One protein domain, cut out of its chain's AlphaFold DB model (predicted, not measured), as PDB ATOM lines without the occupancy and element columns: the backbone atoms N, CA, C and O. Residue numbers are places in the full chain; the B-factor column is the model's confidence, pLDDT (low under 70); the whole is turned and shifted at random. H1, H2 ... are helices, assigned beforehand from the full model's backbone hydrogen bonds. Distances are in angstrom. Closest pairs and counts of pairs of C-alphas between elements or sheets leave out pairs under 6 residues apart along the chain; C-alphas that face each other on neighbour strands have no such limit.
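What this domain is: This is residues 267 to 383 of the 400 residues of an uncharacterized protein of Trebouxia sp. A1-2 (UniProt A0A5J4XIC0). Three longer helices make a crossed core: H5 crosses both H1 and H3, and the short H4 packs on all three, folding back beside H5 as a helical hairpin. H2 and H6 lie near each other beyond this core, a long loop of residues 287 to 303 reaches away from it, and residues 377 to 383 of H7 stick out as a free tail. The printed part has 117 residues, with seven named helices, H1 to H7 in chain order, and no named strand; the class is all helix. It is only just compact, close to loose, with a radius of gyration of the C-alphas of 15.8 A and spans of 47 by 42 by 26 A.

How they stand to each other: Begin with the longest helix, H1, residues 267 to 286. Its residues 275 to 283 touch H5, residues 346 to 361, at a steep tilt of 66 degrees, the same way; look at the closest C-alphas, those of Cys 279 and Val 353, 5.8 A apart. Residues 268 to 275 of H1 touch H4, residues 336 to 342, about perpendicular at 74 degrees, with the C-alphas of Ala 272 and Met 337 closest at 7.2 A. H4 and H5 form a helical hairpin at a shallow tilt of 9 degrees, opposite ways; the closest C-alphas, of Trp 340 and Arg 349, are 6.3 A apart. Next find H3, residues 311 to 327, which touches H5 at a steep tilt of 69 degrees, only just short of perpendicular, opposite ways; the C-alphas of Ala 318 and Leu 360 are closest, at 5.3 A. H3 also touches H4, at a steep tilt of 67 degrees, with the C-alphas of Asn 323 and Leu 336 closest at 5.8 A. H6, residues 365 to 370, is close to but not clearly touching H3, with the C-alphas of Ala 314 and Ala 368 closest at 6.7 A. H2, residues 304 to 307, is near H6, and H7, residues 376 to 383, is apart from H3 and H5, for instance. Every O i to N i+4 pair is within hydrogen-bond range in H1, H3, H4, H5 and H6, and 2 of 4 in H7; H2 is too short for such a pair.

Where its parts are: Find C-alpha 267 at (45.812, 49.320, -21.271); from there H1 runs 27.8 A to C-alpha 286. H3 spans 24.5 A and H5 22.5 A. H7 ends at C-alpha 383, (57.115, 32.897, -49.961).

The domain as a whole: The C-alphas farthest apart are those of Gly 296 and Gly 331, at 50.5 A. The printed part has no cut, and the link from H1 to H2 is long, with 17 residues. Mean pLDDT of the printed part is 70.5; look for values under 70 at residues 279 to 311 and 372 to 383, among others.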
ATOM      1  N   THR A 267      47.271  49.290 -21.411       68.38
ATOM      2  CA  THR A 267      45.812  49.320 -21.271       68.38
ATOM      3  C   THR A 267      45.108  48.939 -22.575       68.38
ATOM      4  O   THR A 267      44.224  48.083 -22.537       68.38
ATOM      5  N   MET A 268      45.542  49.462 -23.729       59.62
ATOM      6  CA  MET A 268      45.003  49.083 -25.043       59.62
ATOM      7  C   MET A 268      45.240  47.605 -25.343       59.62
ATOM      8  O   MET A 268      44.329  46.908 -25.787       59.62
ATOM      9  N   ARG A 269      46.434  47.090 -25.023       63.44
ATOM     10  CA  ARG A 269      46.754  45.668 -25.217       63.44
ATOM     11  C   ARG A 269      45.844  44.760 -24.389       63.44
ATOM     12  O   ARG A 269      45.333  43.762 -24.891       63.44
ATOM     13  N   ARG A 270      45.593  45.119 -23.125       70.38
ATOM     14  CA  ARG A 270      44.659  44.380 -22.261       70.38
ATOM     15  C   ARG A 270      43.219  44.460 -22.764       70.38
ATOM     16  O   ARG A 270      42.538  43.437 -22.756       70.38
ATOM     17  N   ALA A 271      42.771  45.627 -23.223       66.31
ATOM     18  CA  ALA A 271      41.432  45.802 -23.781       66.31
ATOM     19  C   ALA A 271      41.235  44.956 -25.049       66.31
ATOM     20  O   ALA A 271      40.277  44.193 -25.122       66.31
ATOM     21  N   ALA A 272      42.188  44.994 -25.983       63.16
ATOM     22  CA  ALA A 272      42.212  44.166 -27.188       63.16
ATOM     23  C   ALA A 272      42.067  42.666 -26.880       63.16
ATOM     24  O   ALA A 272      41.197  41.993 -27.434       63.16
ATOM     25  N   VAL A 273      42.875  42.156 -25.944       67.94
ATOM     26  CA  VAL A 273      42.821  40.749 -25.521       67.94
ATOM     27  C   VAL A 273      41.472  40.417 -24.884       67.94
ATOM     28  O   VAL A 273      40.906  39.366 -25.173       67.94
ATOM     29  N   GLN A 274      40.921  41.303 -24.051       71.62
ATOM     30  CA  GLN A 274      39.607  41.090 -23.442       71.62
ATOM     31  C   GLN A 274      38.482  41.083 -24.477       71.62
ATOM     32  O   GLN A 274      37.631  40.202 -24.410       71.62
ATOM     33  N   ILE A 275      38.492  42.004 -25.447       69.81
ATOM     34  CA  ILE A 275      37.522  42.036 -26.550       69.81
ATOM     35  C   ILE A 275      37.609  40.733 -27.333       69.81
ATOM     36  O   ILE A 275      36.594  40.067 -27.511       69.81
ATOM     37  N   ALA A 276      38.813  40.334 -27.748       65.62
ATOM     38  CA  ALA A 276      39.024  39.114 -28.514       65.62
ATOM     39  C   ALA A 276      38.561  37.876 -27.740       65.62
ATOM     40  O   ALA A 276      37.802  37.071 -28.269       65.62
ATOM     41  N   GLN A 277      38.932  37.745 -26.464       72.56
ATOM     42  CA  GLN A 277      38.505  36.626 -25.623       72.56
ATOM     43  C   GLN A 277      36.995  36.616 -25.385       72.56
ATOM     44  O   GLN A 277      36.383  35.552 -25.410       72.56
ATOM     45  N   GLN A 278      36.380  37.773 -25.136       71.69
ATOM     46  CA  GLN A 278      34.940  37.869 -24.919       71.69
ATOM     47  C   GLN A 278      34.183  37.550 -26.212       71.69
ATOM     48  O   GLN A 278      33.210  36.801 -26.169       71.69
ATOM     49  N   CYS A 279      34.668  38.049 -27.352       68.19
ATOM     50  CA  CYS A 279      34.136  37.732 -28.671       68.19
ATOM     51  C   CYS A 279      34.272  36.242 -28.955       68.19
ATOM     52  O   CYS A 279      33.267  35.636 -29.278       68.19
ATOM     53  N   LEU A 280      35.435  35.626 -28.731       63.84
ATOM     54  CA  LEU A 280      35.637  34.183 -28.903       63.84
ATOM     55  C   LEU A 280      34.738  33.356 -27.975       63.84
ATOM     56  O   LEU A 280      34.107  32.413 -28.428       63.84
ATOM     57  N   ARG A 281      34.580  33.733 -26.698       68.12
ATOM     58  CA  ARG A 281      33.675  33.029 -25.764       68.12
ATOM     59  C   ARG A 281      32.203  33.173 -26.142       68.12
ATOM     60  O   ARG A 281      31.428  32.232 -25.966       68.12
ATOM     61  N   CYS A 282      31.794  34.362 -26.580       66.06
ATOM     62  CA  CYS A 282      30.443  34.592 -27.078       66.06
ATOM     63  C   CYS A 282      30.232  33.813 -28.370       66.06
ATOM     64  O   CYS A 282      29.250  33.092 -28.449       66.06
ATOM     65  N   TRP A 283      31.183  33.874 -29.300       64.88
ATOM     66  CA  TRP A 283      31.206  33.152 -30.569       64.88
ATOM     67  C   TRP A 283      31.091  31.636 -30.353       64.88
ATOM     68  O   TRP A 283      30.208  31.001 -30.930       64.88
ATOM     69  N   ASP A 284      31.871  31.074 -29.428       58.81
ATOM     70  CA  ASP A 284      31.811  29.656 -29.062       58.81
ATOM     71  C   ASP A 284      30.432  29.232 -28.543       58.81
ATOM     72  O   ASP A 284      30.008  28.090 -28.756       58.81
ATOM     73  N   ARG A 285      29.713  30.153 -27.886       57.66
ATOM     74  CA  ARG A 285      28.360  29.929 -27.359       57.66
ATOM     75  C   ARG A 285      27.248  30.180 -28.377       57.66
ATOM     76  O   ARG A 285      26.293  29.412 -28.383       57.66
ATOM     77  N   THR A 286      27.318  31.237 -29.186       51.56
ATOM     78  CA  THR A 286      26.231  31.645 -30.096       51.56
ATOM     79  C   THR A 286      26.266  30.936 -31.441       51.56
ATOM     80  O   THR A 286      25.206  30.748 -32.027       51.56
ATOM     81  N   LEU A 287      27.438  30.516 -31.929       45.66
ATOM     82  CA  LEU A 287      27.570  29.836 -33.228       45.66
ATOM     83  C   LEU A 287      27.878  28.335 -33.107       45.66
ATOM     84  O   LEU A 287      28.153  27.684 -34.113       45.66
ATOM     85  N   GLY A 288      27.794  27.773 -31.895       41.88
ATOM     86  CA  GLY A 288      27.906  26.327 -31.674       41.88
ATOM     87  C   GLY A 288      29.287  25.753 -32.007       41.88
ATOM     88  O   GLY A 288      29.374  24.653 -32.549       41.88
ATOM     89  N   ILE A 289      30.364  26.497 -31.724       43.97
ATOM     90  CA  ILE A 289      31.753  26.051 -31.968       43.97
ATOM     91  C   ILE A 289      32.261  25.139 -30.845       43.97
ATOM     92  O   ILE A 289      33.136  24.304 -31.075       43.97
ATOM     93  N   CYS A 290      31.645  25.173 -29.655       42.12
ATOM     94  CA  CYS A 290      31.608  23.956 -28.847       42.12
ATOM     95  C   CYS A 290      30.933  22.899 -29.715       42.12
ATOM     96  O   CYS A 290      29.770  23.113 -30.052       42.12
ATOM     97  N   PRO A 291      31.612  21.802 -30.083       39.78
ATOM     98  CA  PRO A 291      31.039  20.832 -30.984       39.78
ATOM     99  C   PRO A 291      29.754  20.309 -30.354       39.78
ATOM    100  O   PRO A 291      29.788  19.515 -29.410       39.78
ATOM    101  N   ALA A 292      28.619  20.807 -30.837       41.84
ATOM    102  CA  ALA A 292      27.356  20.158 -30.618       41.84
ATOM    103  C   ALA A 292      27.511  18.847 -31.373       41.84
ATOM    104  O   ALA A 292      27.571  18.828 -32.599       41.84
ATOM    105  N   THR A 293      27.724  17.766 -30.626       42.78
ATOM    106  CA  THR A 293      27.521  16.427 -31.154       42.78
ATOM    107  C   THR A 293      26.119  16.427 -31.728       42.78
ATOM    108  O   THR A 293      25.160  16.646 -30.981       42.78
ATOM    109  N   ASP A 294      26.015  16.254 -33.041       49.47
ATOM    110  CA  ASP A 294      24.736  15.969 -33.666       49.47
ATOM    111  C   ASP A 294      24.121  14.705 -33.031       49.47
ATOM    112  O   ASP A 294      24.736  14.023 -32.201       49.47
ATOM    113  N   ALA A 295      22.885  14.372 -33.397       44.72
ATOM    114  CA  ALA A 295      22.232  13.169 -32.883       44.72
ATOM    115  C   ALA A 295      23.023  11.868 -33.179       44.72
ATOM    116  O   ALA A 295      22.745  10.843 -32.560       44.72
ATOM    117  N   GLY A 296      24.019  11.916 -34.079       47.84
ATOM    118  CA  GLY A 296      24.943  10.830 -34.416       47.84
ATOM    119  C   GLY A 296      26.307  10.879 -33.709       47.84
ATOM    120  O   GLY A 296      27.122   9.985 -33.917       47.84
ATOM    121  N   GLY A 297      26.582  11.875 -32.861       44.91
ATOM    122  CA  GLY A 297      27.862  12.011 -32.158       44.91
ATOM    123  C   GLY A 297      28.998  12.633 -32.984       44.91
ATOM    124  O   GLY A 297      30.130  12.694 -32.495       44.91
ATOM    125  N   ALA A 298      28.728  13.134 -34.190       45.22
ATOM    126  CA  ALA A 298      29.706  13.849 -34.995       45.22
ATOM    127  C   ALA A 298      29.781  15.324 -34.576       45.22
ATOM    128  O   ALA A 298      28.783  16.011 -34.352       45.22
ATOM    129  N   LYS A 299      31.011  15.819 -34.438       49.44
ATOM    130  CA  LYS A 299      31.322  17.201 -34.067       49.44
ATOM    131  C   LYS A 299      31.251  18.107 -35.303       49.44
ATOM    132  O   LYS A 299      32.284  18.546 -35.795       49.44
ATOM    133  N   ALA A 300      30.056  18.362 -35.827       42.91
ATOM    134  CA  ALA A 300      29.864  19.184 -37.023       42.91
ATOM    135  C   ALA A 300      29.250  20.545 -36.661       42.91
ATOM    136  O   ALA A 300      28.050  20.769 -36.779       42.91
ATOM    137  N   GLY A 301      30.086  21.479 -36.204       47.44
ATOM    138  CA  GLY A 301      29.711  22.892 -36.184       47.44
ATOM    139  C   GLY A 301      29.919  23.490 -37.575       47.44
ATOM    140  O   GLY A 301      30.988  23.297 -38.154       47.44
ATOM    141  N   ILE A 302      28.949  24.263 -38.082       45.41
ATOM    142  CA  ILE A 302      29.011  24.975 -39.383       45.41
ATOM    143  C   ILE A 302      30.326  25.762 -39.546       45.41
ATOM    144  O   ILE A 302      30.788  25.988 -40.658       45.41
ATOM    145  N   TRP A 303      30.942  26.155 -38.432       49.53
ATOM    146  CA  TRP A 303      32.136  26.988 -38.377       49.53
ATOM    147  C   TRP A 303      33.442  26.218 -38.156       49.53
ATOM    148  O   TRP A 303      34.484  26.719 -38.562       49.53
ATOM    149  N   GLY A 304      33.396  25.001 -37.595       50.19
ATOM    150  CA  GLY A 304      34.594  24.166 -37.429       50.19
ATOM    151  C   GLY A 304      35.179  23.754 -38.781       50.19
ATOM    152  O   GLY A 304      36.362  23.912 -39.034       50.19
ATOM    153  N   GLN A 305      34.329  23.347 -39.728       51.09
ATOM    154  CA  GLN A 305      34.801  23.023 -41.081       51.09
ATOM    155  C   GLN A 305      35.110  24.251 -41.946       51.09
ATOM    156  O   GLN A 305      35.922  24.151 -42.858       51.09
ATOM    157  N   LYS A 306      34.457  25.395 -41.705       53.59
ATOM    158  CA  LYS A 306      34.562  26.562 -42.597       53.59
ATOM    159  C   LYS A 306      35.717  27.510 -42.269       53.59
ATOM    160  O   LYS A 306      36.102  28.272 -43.146       53.59
ATOM    161  N   PHE A 307      36.222  27.519 -41.032       53.75
ATOM    162  CA  PHE A 307      37.105  28.597 -40.568       53.75
ATOM    163  C   PHE A 307      38.211  28.168 -39.602       53.75
ATOM    164  O   PHE A 307      38.874  29.048 -39.061       53.75
ATOM    165  N   ASP A 308      38.451  26.873 -39.364       52.91
ATOM    166  CA  ASP A 308      39.456  26.438 -38.377       52.91
ATOM    167  C   ASP A 308      40.872  26.984 -38.644       52.91
ATOM    168  O   ASP A 308      41.571  27.290 -37.681       52.91
ATOM    169  N   GLY A 309      41.249  27.231 -39.907       57.38
ATOM    170  CA  GLY A 309      42.514  27.892 -40.281       57.38
ATOM    171  C   GLY A 309      42.475  29.427 -40.336       57.38
ATOM    172  O   GLY A 309      43.517  30.069 -40.419       57.38
ATOM    173  N   VAL A 310      41.286  30.036 -40.260       62.88
ATOM    174  CA  VAL A 310      41.050  31.442 -40.649       62.88
ATOM    175  C   VAL A 310      40.407  32.267 -39.526       62.88
ATOM    176  O   VAL A 310      40.063  33.433 -39.719       62.88
ATOM    177  N   ARG A 311      40.236  31.692 -38.323       69.12
ATOM    178  CA  ARG A 311      39.506  32.312 -37.194       69.12
ATOM    179  C   ARG A 311      40.039  33.699 -36.833       69.12
ATOM    180  O   ARG A 311      39.257  34.628 -36.636       69.12
ATOM    181  N   CYS A 312      41.362  33.846 -36.767       73.00
ATOM    182  CA  CYS A 312      42.003  35.121 -36.457       73.00
ATOM    183  C   CYS A 312      41.837  36.129 -37.599       73.00
ATOM    184  O   CYS A 312      41.453  37.266 -37.341       73.00
ATOM    185  N   ALA A 313      42.038  35.716 -38.852       77.62
ATOM    186  CA  ALA A 313      41.868  36.593 -40.007       77.62
ATOM    187  C   ALA A 313      40.409  37.064 -40.171       77.62
ATOM    188  O   ALA A 313      40.169  38.245 -40.418       77.62
ATOM    189  N   ALA A 314      39.427  36.189 -39.933       80.19
ATOM    190  CA  ALA A 314      38.009  36.542 -39.953       80.19
ATOM    191  C   ALA A 314      37.640  37.524 -38.827       80.19
ATOM    192  O   ALA A 314      36.881  38.467 -39.051       80.19
ATOM    193  N   LEU A 315      38.209  37.346 -37.628       82.88
ATOM    194  CA  LEU A 315      38.028  38.277 -36.513       82.88
ATOM    195  C   LEU A 315      38.629  39.657 -36.824       82.88
ATOM    196  O   LEU A 315      37.984  40.677 -36.586       82.88
ATOM    197  N   LEU A 316      39.841  39.695 -37.387       84.44
ATOM    198  CA  LEU A 316      40.499  40.941 -37.787       84.44
ATOM    199  C   LEU A 316      39.709  41.654 -38.892       84.44
ATOM    200  O   LEU A 316      39.483  42.861 -38.794       84.44
ATOM    201  N   LEU A 317      39.209  40.912 -39.886       87.94
ATOM    202  CA  LEU A 317      38.349  41.456 -40.935       87.94
ATOM    203  C   LEU A 317      37.047  42.027 -40.353       87.94
ATOM    204  O   LEU A 317      36.618  43.115 -40.740       87.94
ATOM    205  N   ALA A 318      36.435  41.339 -39.385       87.38
ATOM    206  CA  ALA A 318      35.250  41.845 -38.699       87.38
ATOM    207  C   ALA A 318      35.536  43.131 -37.918       87.38
ATOM    208  O   ALA A 318      34.744  44.069 -37.975       87.38
ATOM    209  N   PHE A 319      36.677  43.221 -37.228       89.81
ATOM    210  CA  PHE A 319      37.084  44.451 -36.546       89.81
ATOM    211  C   PHE A 319      37.306  45.599 -37.527       89.81
ATOM    212  O   PHE A 319      36.865  46.717 -37.266       89.81
ATOM    213  N   GLN A 320      37.929  45.331 -38.675       91.69
ATOM    214  CA  GLN A 320      38.141  46.334 -39.714       91.69
ATOM    215  C   GLN A 320      36.813  46.844 -40.291       91.69
ATOM    216  O   GLN A 320      36.606  48.057 -40.379       91.69
ATOM    217  N   LYS A 321      35.888  45.938 -40.633       93.31
ATOM    218  CA  LYS A 321      34.550  46.299 -41.125       93.31
ATOM    219  C   LYS A 321      33.756  47.095 -40.089       93.31
ATOM    220  O   LYS A 321      33.141  48.102 -40.436       93.31
ATOM    221  N   LEU A 322      33.809  46.688 -38.821       92.25
ATOM    222  CA  LEU A 322      33.111  47.377 -37.740       92.25
ATOM    223  C   LEU A 322      33.697  48.769 -37.471       92.25
ATOM    224  O   LEU A 322      32.933  49.715 -37.318       92.25
ATOM    225  N   ASN A 323      35.023  48.925 -37.488       93.12
ATOM    226  CA  ASN A 323      35.669  50.238 -37.384       93.12
ATOM    227  C   ASN A 323      35.231  51.168 -38.519       93.12
ATOM    228  O   ASN A 323      34.855  52.306 -38.262       93.12
ATOM    229  N   ARG A 324      35.194  50.671 -39.760       92.50
ATOM    230  CA  ARG A 324      34.707  51.456 -40.902       92.50
ATOM    231  C   ARG A 324      33.241  51.861 -40.730       92.50
ATOM    232  O   ARG A 324      32.873  52.973 -41.084       92.50
ATOM    233  N   HIS A 325      32.406  50.982 -40.178       92.44
ATOM    234  CA  HIS A 325      31.009  51.307 -39.899       92.44
ATOM    235  C   HIS A 325      30.865  52.362 -38.792       92.44
ATOM    236  O   HIS A 325      30.029  53.252 -38.908       92.44
ATOM    237  N   LEU A 326      31.691  52.281 -37.746       90.31
ATOM    238  CA  LEU A 326      31.708  53.245 -36.647       90.31
ATOM    239  C   LEU A 326      32.140  54.642 -37.109       90.31
ATOM    240  O   LEU A 326      31.472  55.609 -36.763       90.31
ATOM    241  N   GLN A 327      33.156  54.737 -37.971       90.31
ATOM    242  CA  GLN A 327      33.618  56.007 -38.556       90.31
ATOM    243  C   GLN A 327      32.555  56.714 -39.406       90.31
ATOM    244  O   GLN A 327      32.579  57.932 -39.546       90.31
ATOM    245  N   MET A 328      31.613  55.963 -39.981       90.31
ATOM    246  CA  MET A 328      30.537  56.526 -40.803       90.31
ATOM    247  C   MET A 328      29.342  57.014 -39.966       90.31
ATOM    248  O   MET A 328      28.419  57.603 -40.527       90.31
ATOM    249  N   GLN A 329      29.313  56.763 -38.650       87.38
ATOM    250  CA  GLN A 329      28.220  57.196 -37.777       87.38
ATOM    251  C   GLN A 329      28.586  58.492 -37.033       87.38
ATOM    252  O   GLN A 329      29.422  58.455 -36.128       87.38
ATOM    253  N   PRO A 330      27.942  59.635 -37.337       87.69
ATOM    254  CA  PRO A 330      28.208  60.880 -36.624       87.69
ATOM    255  C   PRO A 330      27.815  60.755 -35.142       87.69
ATOM    256  O   PRO A 330      26.723  60.288 -34.814       87.69
ATOM    257  N   GLY A 331      28.712  61.173 -34.245       86.31
ATOM    258  CA  GLY A 331      28.496  61.146 -32.791       86.31
ATOM    259  C   GLY A 331      28.753  59.794 -32.114       86.31
ATOM    260  O   GLY A 331      28.398  59.623 -30.947       86.31
ATOM    261  N   ARG A 332      29.356  58.826 -32.815       85.25
ATOM    262  CA  ARG A 332      29.803  57.549 -32.243       85.25
ATOM    263  C   ARG A 332      31.327  57.496 -32.083       85.25
ATOM    264  O   ARG A 332      32.025  58.280 -32.706       85.25
ATOM    265  N   PRO A 333      31.846  56.595 -31.227       84.81
ATOM    266  CA  PRO A 333      33.284  56.361 -31.111       84.81
ATOM    267  C   PRO A 333      33.890  55.957 -32.458       84.81
ATOM    268  O   PRO A 333      33.368  55.055 -33.108       84.81
ATOM    269  N   ASP A 334      35.028  56.554 -32.817       85.19
ATOM    270  CA  ASP A 334      35.681  56.382 -34.125       85.19
ATOM    271  C   ASP A 334      36.293  54.988 -34.314       85.19
ATOM    272  O   ASP A 334      36.610  54.560 -35.426       85.19
ATOM    273  N   THR A 335      36.484  54.251 -33.216       91.06
ATOM    274  CA  THR A 335      37.063  52.906 -33.234       91.06
ATOM    275  C   THR A 335      36.370  51.967 -32.253       91.06
ATOM    276  O   THR A 335      35.872  52.369 -31.202       91.06
ATOM    277  N   LEU A 336      36.419  50.669 -32.552       90.62
ATOM    278  CA  LEU A 336      35.998  49.583 -31.669       90.62
ATOM    279  C   LEU A 336      36.678  49.672 -30.301       90.62
ATOM    280  O   LEU A 336      36.052  49.410 -29.276       90.62
ATOM    281  N   MET A 337      37.962  50.040 -30.289       86.88
ATOM    282  CA  MET A 337      38.733  50.171 -29.059       86.88
ATOM    283  C   MET A 337      38.167  51.289 -28.187       86.88
ATOM    284  O   MET A 337      37.951  51.085 -26.998       86.88
ATOM    285  N   GLN A 338      37.857  52.434 -28.795       88.19
ATOM    286  CA  GLN A 338      37.232  53.562 -28.116       88.19
ATOM    287  C   GLN A 338      35.805  53.230 -27.658       88.19
ATOM    288  O   GLN A 338      35.435  53.538 -26.528       88.19
ATOM    289  N   ALA A 339      35.026  52.517 -28.478       90.62
ATOM    290  CA  ALA A 339      33.698  52.036 -28.101       90.62
ATOM    291  C   ALA A 339      33.754  51.109 -26.877       90.62
ATOM    292  O   ALA A 339      32.921  51.193 -25.972       90.62
ATOM    293  N   TRP A 340      34.765  50.243 -26.816       90.06
ATOM    294  CA  TRP A 340      34.977  49.350 -25.685       90.06
ATOM    295  C   TRP A 340      35.448  50.083 -24.429       90.06
ATOM    296  O   TRP A 340      34.938  49.811 -23.343       90.06
ATOM    297  N   THR A 341      36.399  51.014 -24.547       89.19
ATOM    298  CA  THR A 341      36.904  51.772 -23.393       89.19
ATOM    299  C   THR A 341      35.850  52.717 -22.820       89.19
ATOM    300  O   THR A 341      35.786  52.870 -21.603       89.19
ATOM    301  N   GLN A 342      34.974  53.274 -23.661       91.12
ATOM    302  CA  GLN A 342      33.823  54.079 -23.235       91.12
ATOM    303  C   GLN A 342      32.680  53.236 -22.642       91.12
ATOM    304  O   GLN A 342      31.810  53.768 -21.951       91.12
ATOM    305  N   SER A 343      32.676  51.916 -22.861       92.56
ATOM    306  CA  SER A 343      31.670  51.009 -22.303       92.56
ATOM    307  C   SER A 343      31.942  50.723 -20.820       92.56
ATOM    308  O   SER A 343      32.688  49.801 -20.453       92.56
ATOM    309  N   THR A 344      31.296  51.496 -19.948       91.62
ATOM    310  CA  THR A 344      31.402  51.359 -18.486       91.62
ATOM    311  C   THR A 344      30.525  50.233 -17.945       91.62
ATOM    312  O   THR A 344      30.880  49.594 -16.954       91.62
ATOM    313  N   THR A 345      29.409  49.932 -18.614       93.62
ATOM    314  CA  THR A 345      28.455  48.904 -18.170       93.62
ATOM    315  C   THR A 345      28.638  47.570 -18.900       93.62
ATOM    316  O   THR A 345      29.043  47.510 -20.063       93.62
ATOM    317  N   ALA A 346      28.279  46.467 -18.234       86.31
ATOM    318  CA  ALA A 346      28.304  45.131 -18.840       86.31
ATOM    319  C   ALA A 346      27.387  45.028 -20.072       86.31
ATOM    320  O   ALA A 346      27.729  44.347 -21.038       86.31
ATOM    321  N   ARG A 347      26.257  45.745 -20.056       89.81
ATOM    322  CA  ARG A 347      25.304  45.802 -21.168       89.81
ATOM    323  C   ARG A 347      25.912  46.467 -22.406       89.81
ATOM    324  O   ARG A 347      25.845  45.882 -23.477       89.81
ATOM    325  N   GLN A 348      26.582  47.610 -22.252       90.00
ATOM    326  CA  GLN A 348      27.270  48.284 -23.364       90.00
ATOM    327  C   GLN A 348      28.383  47.411 -23.959       90.00
ATOM    328  O   GLN A 348      28.484  47.269 -25.173       90.00
ATOM    329  N   ARG A 349      29.174  46.732 -23.118       88.06
ATOM    330  CA  ARG A 349      30.186  45.782 -23.614       88.06
ATOM    331  C   ARG A 349      29.556  44.627 -24.387       88.06
ATOM    332  O   ARG A 349      30.110  44.186 -25.388       88.06
ATOM    333  N   GLN A 350      28.398  44.144 -23.944       87.69
ATOM    334  CA  GLN A 350      27.651  43.115 -24.661       87.69
ATOM    335  C   GLN A 350      27.115  43.626 -26.003       87.69
ATOM    336  O   GLN A 350      27.145  42.875 -26.974       87.69
ATOM    337  N   GLU A 351      26.696  44.890 -26.090       89.56
ATOM    338  CA  GLU A 351      26.313  45.531 -27.354       89.56
ATOM    339  C   GLU A 351      27.502  45.598 -28.323       89.56
ATOM    340  O   GLU A 351      27.366  45.190 -29.475       89.56
ATOM    341  N   VAL A 352      28.696  45.977 -27.849       89.44
ATOM    342  CA  VAL A 352      29.925  45.961 -28.666       89.44
ATOM    343  C   VAL A 352      30.247  44.551 -29.175       89.44
ATOM    344  O   VAL A 352      30.485  44.367 -30.368       89.44
ATOM    345  N   VAL A 353      30.190  43.530 -28.311       88.38
ATOM    346  CA  VAL A 353      30.392  42.129 -28.734       88.38
ATOM    347  C   VAL A 353      29.317  41.687 -29.726       88.38
ATOM    348  O   VAL A 353      29.619  40.982 -30.686       88.38
ATOM    349  N   SER A 354      28.065  42.102 -29.527       88.62
ATOM    350  CA  SER A 354      26.971  41.768 -30.441       88.62
ATOM    351  C   SER A 354      27.168  42.395 -31.822       88.62
ATOM    352  O   SER A 354      26.937  41.721 -32.821       88.62
ATOM    353  N   ALA A 355      27.693  43.623 -31.891       90.25
ATOM    354  CA  ALA A 355      28.023  44.293 -33.143       90.25
ATOM    355  C   ALA A 355      29.180  43.594 -33.876       90.25
ATOM    356  O   ALA A 355      29.114  43.399 -35.091       90.25
ATOM    357  N   VAL A 356      30.211  43.135 -33.151       88.62
ATOM    358  CA  VAL A 356      31.277  42.289 -33.723       88.62
ATOM    359  C   VAL A 356      30.694  40.987 -34.272       88.62
ATOM    360  O   VAL A 356      30.995  40.610 -35.402       88.62
ATOM    361  N   ALA A 357      29.839  40.308 -33.503       84.25
ATOM    362  CA  ALA A 357      29.224  39.047 -33.916       84.25
ATOM    363  C   ALA A 357      28.320  39.214 -35.148       84.25
ATOM    364  O   ALA A 357      28.368  38.386 -36.055       84.25
ATOM    365  N   GLN A 358      27.541  40.296 -35.215       88.06
ATOM    366  CA  GLN A 358      26.761  40.645 -36.403       88.06
ATOM    367  C   GLN A 358      27.676  40.906 -37.600       88.06
ATOM    368  O   GLN A 358      27.443  40.367 -38.676       88.06
ATOM    369  N   THR A 359      28.766  41.652 -37.412       89.62
ATOM    370  CA  THR A 359      29.722  41.933 -38.494       89.62
ATOM    371  C   THR A 359      30.369  40.650 -39.015       89.62
ATOM    372  O   THR A 359      30.456  40.465 -40.224       89.62
ATOM    373  N   LEU A 360      30.737  39.716 -38.132       84.44
ATOM    374  CA  LEU A 360      31.227  38.387 -38.518       84.44
ATOM    375  C   LEU A 360      30.214  37.623 -39.381       84.44
ATOM    376  O   LEU A 360      30.601  36.985 -40.354       84.44
ATOM    377  N   GLN A 361      28.920  37.713 -39.064       86.25
ATOM    378  CA  GLN A 361      27.858  37.081 -39.855       86.25
ATOM    379  C   GLN A 361      27.664  37.734 -41.232       86.25
ATOM    380  O   GLN A 361      27.173  37.072 -42.142       86.25
ATOM    381  N   THR A 362      28.058  39.001 -41.404       89.50
ATOM    382  CA  THR A 362      28.015  39.682 -42.714       89.50
ATOM    383  C   THR A 362      29.193  39.349 -43.628       89.50
ATOM    384  O   THR A 362      29.173  39.732 -44.796       89.50
ATOM    385  N   ILE A 363      30.229  38.665 -43.128       87.00
ATOM    386  CA  ILE A 363      31.365  38.253 -43.958       87.00
ATOM    387  C   ILE A 363      30.893  37.139 -44.891       87.00
ATOM    388  O   ILE A 363      30.465  36.071 -44.451       87.00
ATOM    389  N   SER A 364      30.964  37.401 -46.194       87.00
ATOM    390  CA  SER A 364      30.563  36.422 -47.201       87.00
ATOM    391  C   SER A 364      31.568  35.270 -47.288       87.00
ATOM    392  O   SER A 364      32.736  35.405 -46.927       87.00
ATOM    393  N   GLN A 365      31.136  34.130 -47.832       76.62
ATOM    394  CA  GLN A 365      32.033  32.995 -48.063       76.62
ATOM    395  C   GLN A 365      33.191  33.351 -49.011       76.62
ATOM    396  O   GLN A 365      34.305  32.892 -48.794       76.62
ATOM    397  N   ALA A 366      32.948  34.187 -50.024       81.31
ATOM    398  CA  ALA A 366      33.987  34.622 -50.954       81.31
ATOM    399  C   ALA A 366      35.057  35.473 -50.252       81.31
ATOM    400  O   ALA A 366      36.247  35.248 -50.447       81.31
ATOM    401  N   GLU A 367      34.645  36.401 -49.383       82.94
ATOM    402  CA  GLU A 367      35.579  37.198 -48.576       82.94
ATOM    403  C   GLU A 367      36.358  36.324 -47.594       82.94
ATOM    404  O   GLU A 367      37.558  36.495 -47.437       82.94
ATOM    405  N   ALA A 368      35.682  35.365 -46.965       75.06
ATOM    406  CA  ALA A 368      36.291  34.402 -46.062       75.06
ATOM    407  C   ALA A 368      37.345  33.514 -46.739       75.06
ATOM    408  O   ALA A 368      38.384  33.258 -46.148       75.06
ATOM    409  N   GLN A 369      37.080  33.051 -47.961       74.75
ATOM    410  CA  GLN A 369      38.004  32.225 -48.745       74.75
ATOM    411  C   GLN A 369      39.152  33.036 -49.359       74.75
ATOM    412  O   GLN A 369      40.191  32.471 -49.684       74.75
ATOM    413  N   ALA A 370      38.967  34.348 -49.523       78.25
ATOM    414  CA  ALA A 370      40.022  35.268 -49.935       78.25
ATOM    415  C   ALA A 370      40.973  35.631 -48.783       78.25
ATOM    416  O   ALA A 370      42.053  36.172 -49.028       78.25
ATOM    417  N   LEU A 371      40.589  35.353 -47.532       78.25
ATOM    418  CA  LEU A 371      41.504  35.475 -46.406       78.25
ATOM    419  C   LEU A 371      42.583  34.394 -46.522       78.25
ATOM    420  O   LEU A 371      42.282  33.270 -46.922       78.25
ATOM    421  N   PRO A 372      43.837  34.710 -46.167       67.06
ATOM    422  CA  PRO A 372      44.901  33.722 -46.187       67.06
ATOM    423  C   PRO A 372      44.498  32.529 -45.312       67.06
ATOM    424  O   PRO A 372      44.297  32.668 -44.109       67.06
ATOM    425  N   ASP A 373      44.380  31.359 -45.946       53.81
ATOM    426  CA  ASP A 373      43.945  30.077 -45.357       53.81
ATOM    427  C   ASP A 373      44.916  29.551 -44.282       53.81
ATOM    428  O   ASP A 373      44.692  28.538 -43.622       53.81
ATOM    429  N   LYS A 374      46.040  30.247 -44.112       50.06
ATOM    430  CA  LYS A 374      47.081  29.910 -43.161       50.06
ATOM    431  C   LYS A 374      47.265  31.065 -42.199       50.06
ATOM    432  O   LYS A 374      47.373  32.218 -42.623       50.06
ATOM    433  N   ASP A 375      47.409  30.715 -40.922       47.19
ATOM    434  CA  ASP A 375      48.171  31.525 -39.978       47.19
ATOM    435  C   ASP A 375      49.391  32.093 -40.731       47.19
ATOM    436  O   ASP A 375      50.077  31.326 -41.429       47.19
ATOM    437  N   PRO A 376      49.647  33.412 -40.670       46.03
ATOM    438  CA  PRO A 376      50.670  34.074 -41.483       46.03
ATOM    439  C   PRO A 376      52.071  33.436 -41.373       46.03
ATOM    440  O   PRO A 376      52.909  33.638 -42.251       46.03
ATOM    441  N   ASP A 377      52.297  32.585 -40.371       41.22
ATOM    442  CA  ASP A 377      53.535  31.846 -40.141       41.22
ATOM    443  C   ASP A 377      53.823  30.716 -41.158       41.22
ATOM    444  O   ASP A 377      54.989  30.404 -41.386       41.22
ATOM    445  N   VAL A 378      52.836  30.118 -41.844       39.47
ATOM    446  CA  VAL A 378      53.131  29.049 -42.838       39.47
ATOM    447  C   VAL A 378      53.351  29.614 -44.248       39.47
ATOM    448  O   VAL A 378      54.053  29.017 -45.064       39.47
ATOM    449  N   ALA A 379      52.772  30.778 -44.547       36.00
ATOM    450  CA  ALA A 379      52.987  31.467 -45.817       36.00
ATOM    451  C   ALA A 379      54.335  32.208 -45.831       36.00
ATOM    452  O   ALA A 379      55.046  32.132 -46.830       36.00
ATOM    453  N   ALA A 380      54.750  32.833 -44.723       37.53
ATOM    454  CA  ALA A 380      56.054  33.501 -44.636       37.53
ATOM    455  C   ALA A 380      57.239  32.544 -44.896       37.53
ATOM    456  O   ALA A 380      58.233  32.930 -45.509       37.53
ATOM    457  N   ILE A 381      57.107  31.264 -44.530       34.19
ATOM    458  CA  ILE A 381      58.131  30.241 -44.801       34.19
ATOM    459  C   ILE A 381      58.098  29.768 -46.271       34.19
ATOM    460  O   ILE A 381      59.133  29.405 -46.820       34.19
ATOM    461  N   ALA A 382      56.944  29.821 -46.946       27.73
ATOM    462  CA  ALA A 382      56.804  29.388 -48.341       27.73
ATOM    463  C   ALA A 382      57.114  30.493 -49.373       27.73
ATOM    464  O   ALA A 382      57.593  30.190 -50.461       27.73
ATOM    465  N   TYR A 383      56.887  31.769 -49.043       26.78
ATOM    466  CA  TYR A 383      57.115  32.897 -49.961       26.78
ATOM    467  C   TYR A 383      58.543  33.467 -49.923       26.78
ATOM    468  O   TYR A 383      58.887  34.291 -50.765       26.78
TER     469      TYR A 383